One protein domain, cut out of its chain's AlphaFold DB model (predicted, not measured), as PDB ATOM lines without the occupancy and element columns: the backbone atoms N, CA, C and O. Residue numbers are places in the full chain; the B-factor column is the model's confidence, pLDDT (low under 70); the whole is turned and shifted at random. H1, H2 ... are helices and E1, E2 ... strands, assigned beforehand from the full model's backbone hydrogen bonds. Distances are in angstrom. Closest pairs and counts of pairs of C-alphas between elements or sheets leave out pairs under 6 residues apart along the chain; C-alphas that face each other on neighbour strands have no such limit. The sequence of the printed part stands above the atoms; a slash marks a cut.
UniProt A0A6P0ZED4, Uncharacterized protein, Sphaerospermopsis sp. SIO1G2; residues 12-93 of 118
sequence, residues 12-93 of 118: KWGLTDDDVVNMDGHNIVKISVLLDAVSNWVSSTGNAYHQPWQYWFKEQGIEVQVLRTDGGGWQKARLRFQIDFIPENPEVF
ATOM      1  N   LYS A  12       3.126  -3.491 123.868       81.25
ATOM      2  CA  LYS A  12       3.947  -3.506 125.087       81.25
ATOM      3  C   LYS A  12       5.447  -3.539 124.807       81.25
ATOM      4  O   LYS A  12       6.235  -3.179 125.677       81.25
ATOM      5  N   TRP A  13       5.849  -3.995 123.621       82.00
ATOM      6  CA  TRP A  13       7.259  -4.106 123.254       82.00
ATOM      7  C   TRP A  13       7.811  -2.864 122.553       82.00
ATOM      8  O   TRP A  13       9.032  -2.768 122.402       82.00
ATOM      9  N   GLY A  14       6.943  -1.925 122.155       84.62
ATOM     10  CA  GLY A  14       7.334  -0.700 121.456       84.62
ATOM     11  C   GLY A  14       7.989  -0.946 120.096       84.62
ATOM     12  O   GLY A  14       8.817  -0.145 119.684       84.62
ATOM     13  N   LEU A  15       7.675  -2.070 119.442       87.88
ATOM     14  CA  LEU A  15       8.156  -2.362 118.093       87.88
ATOM     15  C   LEU A  15       7.311  -1.624 117.055       87.88
ATOM     16  O   LEU A  15       6.104  -1.451 117.235       87.88
ATOM     17  N   THR A  16       7.954  -1.228 115.966       90.56
ATOM     18  CA  THR A  16       7.341  -0.521 114.843       90.56
ATOM     19  C   THR A  16       7.513  -1.294 113.541       90.56
ATOM     20  O   THR A  16       8.351  -2.186 113.420       90.56
ATOM     21  N   ASP A  17       6.727  -0.924 112.538       90.44
ATOM     22  CA  ASP A  17       6.745  -1.541 111.210       90.44
ATOM     23  C   ASP A  17       8.067  -1.345 110.447       90.44
ATOM     24  O   ASP A  17       8.368  -2.113 109.522       90.44
ATOM     25  N   ASP A  18       8.847  -0.329 110.827       92.69
ATOM     26  CA  ASP A  18      10.145   0.000 110.238       92.69
ATOM     27  C   ASP A  18      11.327  -0.698 110.919       92.69
ATOM     28  O   ASP A  18      12.412  -0.756 110.329       92.69
ATOM     29  N   ASP A  19      11.127  -1.261 112.113       92.69
ATOM     30  CA  ASP A  19      12.138  -2.090 112.763       92.69
ATOM     31  C   ASP A  19      12.447  -3.311 111.894       92.69
ATOM     32  O   ASP A  19      11.630  -3.758 111.082       92.69
ATOM     33  N   VAL A  20      13.641  -3.879 112.059       93.44
ATOM     34  CA  VAL A  20      14.072  -5.034 111.267       93.44
ATOM     35  C   VAL A  20      14.357  -6.239 112.146       93.44
ATOM     36  O   VAL A  20      14.860  -6.123 113.264       93.44
ATOM     37  N   VAL A  21      14.065  -7.418 111.609       92.62
ATOM     38  CA  VAL A  21      14.365  -8.702 112.234       92.62
ATOM     39  C   VAL A  21      15.315  -9.511 111.361       92.62
ATOM     40  O   VAL A  21      15.279  -9.439 110.133       92.62
ATOM     41  N   ASN A  22      16.155 -10.303 112.014       91.75
ATOM     42  CA  ASN A  22      17.060 -11.264 111.414       91.75
ATOM     43  C   ASN A  22      16.845 -12.630 112.073       91.75
ATOM     44  O   ASN A  22      17.053 -12.757 113.277       91.75
ATOM     45  N   MET A  23      16.404 -13.633 111.314       82.38
ATOM     46  CA  MET A  23      16.057 -14.948 111.877       82.38
ATOM     47  C   MET A  23      17.237 -15.927 111.894       82.38
ATOM     48  O   MET A  23      17.422 -16.618 112.883       82.38
ATOM     49  N   ASP A  24      18.089 -15.918 110.864       76.19
ATOM     50  CA  ASP A  24      19.152 -16.928 110.688       76.19
ATOM     51  C   ASP A  24      20.512 -16.313 110.308       76.19
ATOM     52  O   ASP A  24      21.342 -16.940 109.657       76.19
ATOM     53  N   GLY A  25      20.748 -15.041 110.633       70.19
ATOM     54  CA  GLY A  25      22.003 -14.346 110.323       70.19
ATOM     55  C   GLY A  25      22.146 -13.874 108.868       70.19
ATOM     56  O   GLY A  25      23.052 -13.095 108.582       70.19
ATOM     57  N   HIS A  26      21.252 -14.288 107.967       69.06
ATOM     58  CA  HIS A  26      21.370 -14.033 106.524       69.06
ATOM     59  C   HIS A  26      20.243 -13.184 105.925       69.06
ATOM     60  O   HIS A  26      20.434 -12.598 104.863       69.06
ATOM     61  N   ASN A  27      19.093 -13.082 106.596       81.62
ATOM     62  CA  ASN A  27      17.911 -12.404 106.066       81.62
ATOM     63  C   ASN A  27      17.450 -11.323 107.037       81.62
ATOM     64  O   ASN A  27      16.801 -11.625 108.036       81.62
ATOM     65  N   ILE A  28      17.791 -10.072 106.727       91.38
ATOM     66  CA  ILE A  28      17.298  -8.897 107.446       91.38
ATOM     67  C   ILE A  28      16.063  -8.388 106.708       91.38
ATOM     68  O   ILE A  28      16.151  -8.002 105.543       91.38
ATOM     69  N   VAL A  29      14.919  -8.384 107.383       92.62
ATOM     70  CA  VAL A  29      13.642  -7.936 106.818       92.62
ATOM     71  C   VAL A  29      12.963  -6.959 107.763       92.62
ATOM     72  O   VAL A  29      13.071  -7.097 108.980       92.62
ATOM     73  N   LYS A  30      12.253  -5.973 107.210       93.88
ATOM     74  CA  LYS A  30      11.387  -5.103 108.011       93.88
ATOM     75  C   LYS A  30      10.263  -5.909 108.649       93.88
ATOM     76  O   LYS A  30       9.772  -6.870 108.051       93.88
ATOM     77  N   ILE A  31       9.824  -5.479 109.826       90.75
ATOM     78  CA  ILE A  31       8.693  -6.084 110.518       90.75
ATOM     79  C   ILE A  31       7.430  -6.000 109.655       90.75
ATOM     80  O   ILE A  31       6.772  -7.020 109.492       90.75
ATOM     81  N   SER A  32       7.145  -4.866 109.010       90.62
ATOM     82  CA  SER A  32       6.032  -4.741 108.046       90.62
ATOM     83  C   SER A  32       6.039  -5.832 106.973       90.62
ATOM     84  O   SER A  32       5.050  -6.533 106.785       90.62
ATOM     85  N   VAL A  33       7.184  -6.037 106.317       90.50
ATOM     86  CA  VAL A  33       7.341  -7.046 105.255       90.50
ATOM     87  C   VAL A  33       7.134  -8.460 105.796       90.50
ATOM     88  O   VAL A  33       6.520  -9.298 105.136       90.50
ATOM     89  N   LEU A  34       7.630  -8.735 107.004       87.62
ATOM     90  CA  LEU A  34       7.384 -10.009 107.665       87.62
ATOM     91  C   LEU A  34       5.895 -10.203 107.966       87.62
ATOM     92  O   LEU A  34       5.363 -11.287 107.730       87.62
ATOM     93  N   LEU A  35       5.232  -9.173 108.490       87.19
ATOM     94  CA  LEU A  35       3.819  -9.239 108.833       87.19
ATOM     95  C   LEU A  35       2.961  -9.473 107.584       87.19
ATOM     96  O   LEU A  35       2.091 -10.345 107.596       87.19
ATOM     97  N   ASP A  36       3.268  -8.783 106.488       86.31
ATOM     98  CA  ASP A  36       2.622  -8.984 105.192       86.31
ATOM     99  C   ASP A  36       2.842 -10.405 104.665       86.31
ATOM    100  O   ASP A  36       1.904 -11.045 104.191       86.31
ATOM    101  N   ALA A  37       4.063 -10.938 104.775       83.38
ATOM    102  CA  ALA A  37       4.366 -12.304 104.359       83.38
ATOM    103  C   ALA A  37       3.544 -13.334 105.148       83.38
ATOM    104  O   ALA A  37       3.011 -14.275 104.558       83.38
ATOM    105  N   VAL A  38       3.384 -13.134 106.459       80.88
ATOM    106  CA  VAL A  38       2.563 -14.009 107.307       80.88
ATOM    107  C   VAL A  38       1.083 -13.865 106.985       80.88
ATOM    108  O   VAL A  38       0.401 -14.874 106.837       80.88
ATOM    109  N   SER A  39       0.584 -12.640 106.822       80.56
ATOM    110  CA  SER A  39      -0.809 -12.381 106.450       80.56
ATOM    111  C   SER A  39      -1.159 -13.015 105.098       80.56
ATOM    112  O   SER A  39      -2.161 -13.728 104.970       80.56
ATOM    113  N   ASN A  40      -0.283 -12.849 104.104       81.00
ATOM    114  CA  ASN A  40      -0.416 -13.475 102.791       81.00
ATOM    115  C   ASN A  40      -0.361 -14.998 102.893       81.00
ATOM    116  O   ASN A  40      -1.152 -15.685 102.249       81.00
ATOM    117  N   TRP A  41       0.538 -15.541 103.715       77.12
ATOM    118  CA  TRP A  41       0.623 -16.975 103.955       77.12
ATOM    119  C   TRP A  41      -0.665 -17.520 104.594       77.12
ATOM    120  O   TRP A  41      -1.245 -18.461 104.055       77.12
ATOM    121  N   VAL A  42      -1.189 -16.897 105.654       75.19
ATOM    122  CA  VAL A  42      -2.464 -17.298 106.284       75.19
ATOM    123  C   VAL A  42      -3.617 -17.243 105.277       75.19
ATOM    124  O   VAL A  42      -4.426 -18.166 105.210       75.19
ATOM    125  N   SER A  43      -3.669 -16.194 104.453       74.88
ATOM    126  CA  SER A  43      -4.765 -15.966 103.500       74.88
ATOM    127  C   SER A  43      -4.707 -16.868 102.260       74.88
ATOM    128  O   SER A  43      -5.741 -17.179 101.675       74.88
ATOM    129  N   SER A  44      -3.510 -17.288 101.838       70.69
ATOM    130  CA  SER A  44      -3.302 -18.132 100.647       70.69
ATOM    131  C   SER A  44      -3.322 -19.633 100.950       70.69
ATOM    132  O   SER A  44      -3.590 -20.441 100.059       70.69
ATOM    133  N   THR A  45      -3.086 -20.031 102.203       59.34
ATOM    134  CA  THR A  45      -2.881 -21.437 102.590       59.34
ATOM    135  C   THR A  45      -4.177 -22.114 103.036       59.34
ATOM    136  O   THR A  45      -4.234 -22.775 104.068       59.34
ATOM    137  N   GLY A  46      -5.229 -22.012 102.226       50.28
ATOM    138  CA  GLY A  46      -6.499 -22.693 102.490       50.28
ATOM    139  C   GLY A  46      -6.437 -24.230 102.496       50.28
ATOM    140  O   GLY A  46      -7.455 -24.828 102.813       50.28
ATOM    141  N   ASN A  47      -5.315 -24.889 102.137       51.12
ATOM    142  CA  ASN A  47      -5.204 -26.367 102.174       51.12
ATOM    143  C   ASN A  47      -3.791 -26.994 102.000       51.12
ATOM    144  O   ASN A  47      -3.683 -28.217 101.959       51.12
ATOM    145  N   ALA A  48      -2.698 -26.228 101.858       55.75
ATOM    146  CA  ALA A  48      -1.450 -26.778 101.287       55.75
ATOM    147  C   ALA A  48      -0.352 -27.219 102.282       55.75
ATOM    148  O   ALA A  48       0.582 -27.903 101.870       55.75
ATOM    149  N   TYR A  49      -0.435 -26.880 103.575       52.59
ATOM    150  CA  TYR A  49       0.588 -27.267 104.562       52.59
ATOM    151  C   TYR A  49      -0.014 -28.060 105.720       52.59
ATOM    152  O   TYR A  49      -0.842 -27.561 106.473       52.59
ATOM    153  N   HIS A  50       0.437 -29.304 105.885       55.34
ATOM    154  CA  HIS A  50      -0.118 -30.242 106.865       55.34
ATOM    155  C   HIS A  50       0.295 -29.984 108.327       55.34
ATOM    156  O   HIS A  50      -0.200 -30.695 109.198       55.34
ATOM    157  N   GLN A  51       1.193 -29.031 108.628       64.19
ATOM    158  CA  GLN A  51       1.721 -28.830 109.994       64.19
ATOM    159  C   GLN A  51       2.298 -27.406 110.265       64.19
ATOM    160  O   GLN A  51       3.462 -27.279 110.650       64.19
ATOM    161  N   PRO A  52       1.561 -26.294 110.086       59.84
ATOM    162  CA  PRO A  52       2.092 -24.943 110.351       59.84
ATOM    163  C   PRO A  52       2.636 -24.732 111.776       59.84
ATOM    164  O   PRO A  52       3.568 -23.950 111.992       59.84
ATOM    165  N   TRP A  53       2.097 -25.474 112.747       61.00
ATOM    166  CA  TRP A  53       2.533 -25.449 114.143       61.00
ATOM    167  C   TRP A  53       3.973 -25.925 114.355       61.00
ATOM    168  O   TRP A  53       4.613 -25.507 115.315       61.00
ATOM    169  N   GLN A  54       4.513 -26.758 113.460       63.62
ATOM    170  CA  GLN A  54       5.881 -27.270 113.589       63.62
ATOM    171  C   GLN A  54       6.948 -26.203 113.308       63.62
ATOM    172  O   GLN A  54       8.079 -26.319 113.788       63.62
ATOM    173  N   TYR A  55       6.597 -25.155 112.561       64.31
ATOM    174  CA  TYR A  55       7.562 -24.178 112.061       64.31
ATOM    175  C   TYR A  55       7.382 -22.796 112.688       64.31
ATOM    176  O   TYR A  55       8.358 -22.247 113.193       64.31
ATOM    177  N   TRP A  56       6.154 -22.267 112.715       69.12
ATOM    178  CA  TRP A  56       5.895 -20.870 113.094       69.12
ATOM    179  C   TRP A  56       5.318 -20.736 114.508       69.12
ATOM    180  O   TRP A  56       5.765 -19.898 115.287       69.12
ATOM    181  N   PHE A  57       4.381 -21.605 114.894       75.12
ATOM    182  CA  PHE A  57       3.670 -21.511 116.180       75.12
ATOM    183  C   PHE A  57       4.343 -22.318 117.293       75.12
ATOM    184  O   PHE A  57       3.698 -23.072 118.021       75.12
ATOM    185  N   LYS A  58       5.664 -22.171 117.431       77.50
ATOM    186  CA  LYS A  58       6.402 -22.771 118.547       77.50
ATOM    187  C   LYS A  58       6.088 -22.009 119.831       77.50
ATOM    188  O   LYS A  58       6.178 -20.785 119.859       77.50
ATOM    189  N   GLU A  59       5.803 -22.730 120.914       80.31
ATOM    190  CA  GLU A  59       5.497 -22.132 122.224       80.31
ATOM    191  C   GLU A  59       6.616 -21.202 122.716       80.31
ATOM    192  O   GLU A  59       6.359 -20.106 123.214       80.31
ATOM    193  N   GLN A  60       7.869 -21.610 122.504       84.94
ATOM    194  CA  GLN A  60       9.045 -20.825 122.870       84.94
ATOM    195  C   GLN A  60       9.354 -19.676 121.897       84.94
ATOM    196  O   GLN A  60      10.200 -18.841 122.211       84.94
ATOM    197  N   GLY A  61       8.692 -19.622 120.738       85.81
ATOM    198  CA  GLY A  61       9.047 -18.744 119.628       85.81
ATOM    199  C   GLY A  61      10.282 -19.206 118.846       85.81
ATOM    200  O   GLY A  61      10.875 -20.252 119.118       85.81
ATOM    201  N   ILE A  62      10.643 -18.415 117.842       86.50
ATOM    202  CA  ILE A  62      11.815 -18.584 116.979       86.50
ATOM    203  C   ILE A  62      12.883 -17.600 117.445       86.50
ATOM    204  O   ILE A  62      12.573 -16.436 117.688       86.50
ATOM    205  N   GLU A  63      14.126 -18.050 117.596       89.88
ATOM    206  CA  GLU A  63      15.233 -17.162 117.958       89.88
ATOM    207  C   GLU A  63      15.538 -16.199 116.814       89.88
ATOM    208  O   GLU A  63      15.635 -16.605 115.663       89.88
ATOM    209  N   VAL A  64      15.652 -14.915 117.141       91.31
ATOM    210  CA  VAL A  64      15.884 -13.849 116.168       91.31
ATOM    211  C   VAL A  64      16.779 -12.767 116.763       91.31
ATOM    212  O   VAL A  64      16.981 -12.683 117.976       91.31
ATOM    213  N   GLN A  65      17.283 -11.886 115.911       93.38
ATOM    214  CA  GLN A  65      17.834 -10.602 116.313       93.38
ATOM    215  C   GLN A  65      16.935  -9.489 115.797       93.38
ATOM    216  O   GLN A  65      16.547  -9.502 114.633       93.38
ATOM    217  N   VAL A  66      16.612  -8.526 116.649       92.81
ATOM    218  CA  VAL A  66      15.830  -7.346 116.282       92.81
ATOM    219  C   VAL A  66      16.731  -6.125 116.361       92.81
ATOM    220  O   VAL A  66      17.531  -6.000 117.289       92.81
ATOM    221  N   LEU A  67      16.603  -5.234 115.389       93.50
ATOM    222  CA  LEU A  67      17.209  -3.914 115.409       93.50
ATOM    223  C   LEU A  67      16.093  -2.884 115.292       93.50
ATOM    224  O   LEU A  67      15.339  -2.884 114.317       93.50
ATOM    225  N   ARG A  68      16.007  -2.024 116.306       92.62
ATOM    226  CA  ARG A  68      15.018  -0.957 116.361       92.62
ATOM    227  C   ARG A  68      15.517   0.291 115.650       92.62
ATOM    228  O   ARG A  68      16.717   0.581 115.662       92.62
ATOM    229  N   THR A  69      14.605   1.059 115.066       91.94
ATOM    230  CA  THR A  69      14.941   2.324 114.401       91.94
ATOM    231  C   THR A  69      15.331   3.432 115.374       91.94
ATOM    232  O   THR A  69      16.056   4.348 114.995       91.94
ATOM    233  N   ASP A  70      14.871   3.357 116.626       89.38
ATOM    234  CA  ASP A  70      15.215   4.307 117.692       89.38
ATOM    235  C   ASP A  70      16.629   4.092 118.270       89.38
ATOM    236  O   ASP A  70      17.121   4.915 119.044       89.38
ATOM    237  N   GLY A  71      17.317   3.024 117.849       86.19
ATOM    238  CA  GLY A  71      18.689   2.705 118.223       86.19
ATOM    239  C   GLY A  71      18.799   1.479 119.134       86.19
ATOM    240  O   GLY A  71      18.001   0.550 119.079       86.19
ATOM    241  N   GLY A  72      19.862   1.415 119.941       84.75
ATOM    242  CA  GLY A  72      20.087   0.310 120.890       84.75
ATOM    243  C   GLY A  72      20.779  -0.939 120.323       84.75
ATOM    244  O   GLY A  72      21.101  -1.847 121.089       84.75
ATOM    245  N   GLY A  73      21.079  -0.963 119.019       92.06
ATOM    246  CA  GLY A  73      21.837  -2.036 118.367       92.06
ATOM    247  C   GLY A  73      21.057  -3.347 118.207       92.06
ATOM    248  O   GLY A  73      19.854  -3.411 118.448       92.06
ATOM    249  N   TRP A  74      21.747  -4.403 117.766       93.19
ATOM    250  CA  TRP A  74      21.142  -5.726 117.581       93.19
ATOM    251  C   TRP A  74      20.844  -6.390 118.924       93.19
ATOM    252  O   TRP A  74      21.751  -6.655 119.715       93.19
ATOM    253  N   GLN A  75      19.578  -6.727 119.148       92.44
ATOM    254  CA  GLN A  75      19.105  -7.388 120.359       92.44
ATOM    255  C   GLN A  75      18.673  -8.817 120.050       92.44
ATOM    256  O   GLN A  75      17.875  -9.046 119.145       92.44
ATOM    257  N   LYS A  76      19.174  -9.792 120.815       93.06
ATOM    258  CA  LYS A  76      18.690 -11.178 120.735       93.06
ATOM    259  C   LYS A  76      17.292 -11.255 121.341       93.06
ATOM    260  O   LYS A  76      17.090 -10.822 122.473       93.06
ATOM    261  N   ALA A  77      16.354 -11.827 120.602       88.94
ATOM    262  CA  ALA A  77      14.959 -11.943 120.993       88.94
ATOM    263  C   ALA A  77      14.367 -13.271 120.507       88.94
ATOM    264  O   ALA A  77      15.031 -14.070 119.842       88.94
ATOM    265  N   ARG A  78      13.101 -13.507 120.850       88.94
ATOM    266  CA  ARG A  78      12.312 -14.603 120.290       88.94
ATOM    267  C   ARG A  78      11.029 -14.060 119.685       88.94
ATOM    268  O   ARG A  78      10.293 -13.337 120.350       88.94
ATOM    269  N   LEU A  79      10.770 -14.414 118.432       86.12
ATOM    270  CA  LEU A  79       9.540 -14.079 117.731       86.12
ATOM    271  C   LEU A  79       8.515 -15.191 117.958       86.12
ATOM    272  O   LEU A  79       8.765 -16.346 117.617       86.12
ATOM    273  N   ARG A  80       7.359 -14.850 118.526       86.25
ATOM    274  CA  ARG A  80       6.267 -15.796 118.775       86.25
ATOM    275  C   ARG A  80       5.019 -15.344 118.034       86.25
ATOM    276  O   ARG A  80       4.591 -14.206 118.193       86.25
ATOM    277  N   PHE A  81       4.424 -16.259 117.278       80.88
ATOM    278  CA  PHE A  81       3.129 -16.054 116.644       80.88
ATOM    279  C   PHE A  81       2.030 -16.605 117.551       80.88
ATOM    280  O   PHE A  81       2.126 -17.736 118.030       80.88
ATOM    281  N   GLN A  82       0.997 -15.801 117.789       78.38
ATOM    282  CA  GLN A  82      -0.182 -16.176 118.564       78.38
ATOM    283  C   GLN A  82      -1.423 -15.908 117.717       78.38
ATOM    284  O   GLN A  82      -1.497 -14.898 117.018       78.38
ATOM    285  N   ILE A  83      -2.366 -16.847 117.745       76.12
ATOM    286  CA  ILE A  83      -3.671 -16.701 117.104       76.12
ATOM    287  C   ILE A  83      -4.691 -16.678 118.227       76.12
ATOM    288  O   ILE A  83      -4.839 -17.672 118.937       76.12
ATOM    289  N   ASP A  84      -5.387 -15.556 118.355       75.50
ATOM    290  CA  ASP A  84      -6.442 -15.376 119.343       75.50
ATOM    291  C   ASP A  84      -7.797 -15.270 118.647       75.50
ATOM    292  O   ASP A  84      -7.950 -14.588 117.630       75.50
ATOM    293  N   PHE A  85      -8.798 -15.941 119.212       78.12
ATOM    294  CA  PHE A  85     -10.183 -15.750 118.807       78.12
ATOM    295  C   PHE A  85     -10.729 -14.485 119.475       78.12
ATOM    296  O   PHE A  85     -10.887 -14.441 120.694       78.12
ATOM    297  N   ILE A  86     -11.021 -13.462 118.670       78.31
ATOM    298  CA  ILE A  86     -11.616 -12.205 119.132       78.31
ATOM    299  C   ILE A  86     -13.026 -12.111 118.536       78.31
ATOM    300  O   ILE A  86     -13.160 -11.809 117.348       78.31
ATOM    301  N   PRO A  87     -14.086 -12.406 119.310       78.81
ATOM    302  CA  PRO A  87     -15.449 -12.315 118.805       78.81
ATOM    303  C   PRO A  87     -15.840 -10.855 118.548       78.81
ATOM    304  O   PRO A  87     -15.599  -9.982 119.377       78.81
ATOM    305  N   GLU A  88     -16.498 -10.602 117.415       80.19
ATOM    306  CA  GLU A  88     -17.022  -9.276 117.044       80.19
ATOM    307  C   GLU A  88     -18.137  -8.817 118.000       80.19
ATOM    308  O   GLU A  88     -18.239  -7.639 118.331       80.19
ATOM    309  N   ASN A  89     -18.932  -9.766 118.498       83.06
ATOM    310  CA  ASN A  89     -19.886  -9.543 119.573       83.06
ATOM    311  C   ASN A  89     -19.628 -10.563 120.699       83.06
ATOM    312  O   ASN A  89     -20.099 -11.702 120.602       83.06
ATOM    313  N   PRO A  90     -18.856 -10.203 121.741       76.25
ATOM    314  CA  PRO A  90     -18.491 -11.129 122.816       76.25
ATOM    315  C   PRO A  90     -19.710 -11.648 123.587       76.25
ATOM    316  O   PRO A  90     -19.675 -12.761 124.108       76.25
ATOM    317  N   GLU A  91     -20.807 -10.886 123.603       75.94
ATOM    318  CA  GLU A  91     -22.042 -11.240 124.308       75.94
ATOM    319  C   GLU A  91     -22.739 -12.468 123.700       75.94
ATOM    320  O   GLU A  91     -23.403 -13.204 124.413       75.94
ATOM    321  N   VAL A  92     -22.532 -12.770 122.411       73.56
ATOM    322  CA  VAL A  92     -23.119 -13.963 121.754       73.56
ATOM    323  C   VAL A  92     -22.481 -15.264 122.256       73.56
ATOM    324  O   VAL A  92     -23.075 -16.333 122.157       73.56
ATOM    325  N   PHE A  93     -21.266 -15.177 122.802       65.75
ATOM    326  CA  PHE A  93     -20.533 -16.309 123.367       65.75
ATOM    327  C   PHE A  93     -20.611 -16.354 124.899       65.75
ATOM    328  O   PHE A  93     -20.123 -17.311 125.507       65.75
TER     329      PHE A  93
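Overview. This is residues 12 to 93 of the 118 residues of an uncharacterized protein of Sphaerospermopsis sp. SIO1G2 (UniProt A0A6P0ZED4). A twisted sheet of four antiparallel strands makes one part of this domain, and one longer helix, H1, runs on from the edge strand E2 and stands up from the sheet. Two stretches stick out: residues 43 to 51, of which 43 and 44 belong to H1, and residues 84 to 93, an arm of which 90 to 93 belong to the short H2. The printed part has 82 residues, with E1, E2, H1, E3, E4 and H2 along the chain and sheet order E2, E1, E3, E4. The class is mixed, helices and strands, with 40 residues, under half, in named elements. The whole is loose, with a radius of gyration of the C-alphas of 15.2 A and spans of 46 by 32 by 22 A.

Arrangement. In the sheet, E3, residues 62 to 68, and E4, residues 71 to 79, form a hairpin, with N 66 and O 75 2.8 A apart, within hydrogen-bond range. E4 bends by 70 degrees at residue 74. On the other side of E3 is E1, residues 20 to 22, antiparallel at 146 degrees, with N 22 and O 65 2.8 A apart. E1 and the edge strand E2, residues 28 to 30, form a hairpin, with N 21 and O 29 2.8 A apart. The sheet is only just strongly twisted, its C-alphas lying up to 4.5 A off the best plane. H1, residues 31 to 44, is on the sheet, over E2, and stands up from it at 67 degrees; the local plane rests on just 6 C-alphas. The closest C-alphas of E1 and H1, those of Val 20 and Ile 31, are 5.5 A apart. E2, H1 and E3, with E1 between the strands in the sheet, form a split strand-helix-strand unit, two strands running the same way joined through a helix, with a right-handed crossover. H2, residues 90 to 93, is not on the sheet and is apart from H1. In H1 every O i to N i+4 pair is within hydrogen-bond range; H2 is too short for one.

Along the chain. E1 begins at C-alpha 20, (14.072, -5.034, 111.267). H1 is 19.7 A long, E4 19.1 A and E3 17.9 A. H2 ends at C-alpha 93, (-20.533, -16.309, 123.367).

Size, cuts and confidence. The C-alphas farthest apart, those of His 26 and Val 92, are 47.0 A apart. The printed part has no cut. The link from H1 to E3 is long, with 17 residues. The pLDDT is under 70 at residue 26, residues 45 to 56 and residue 93.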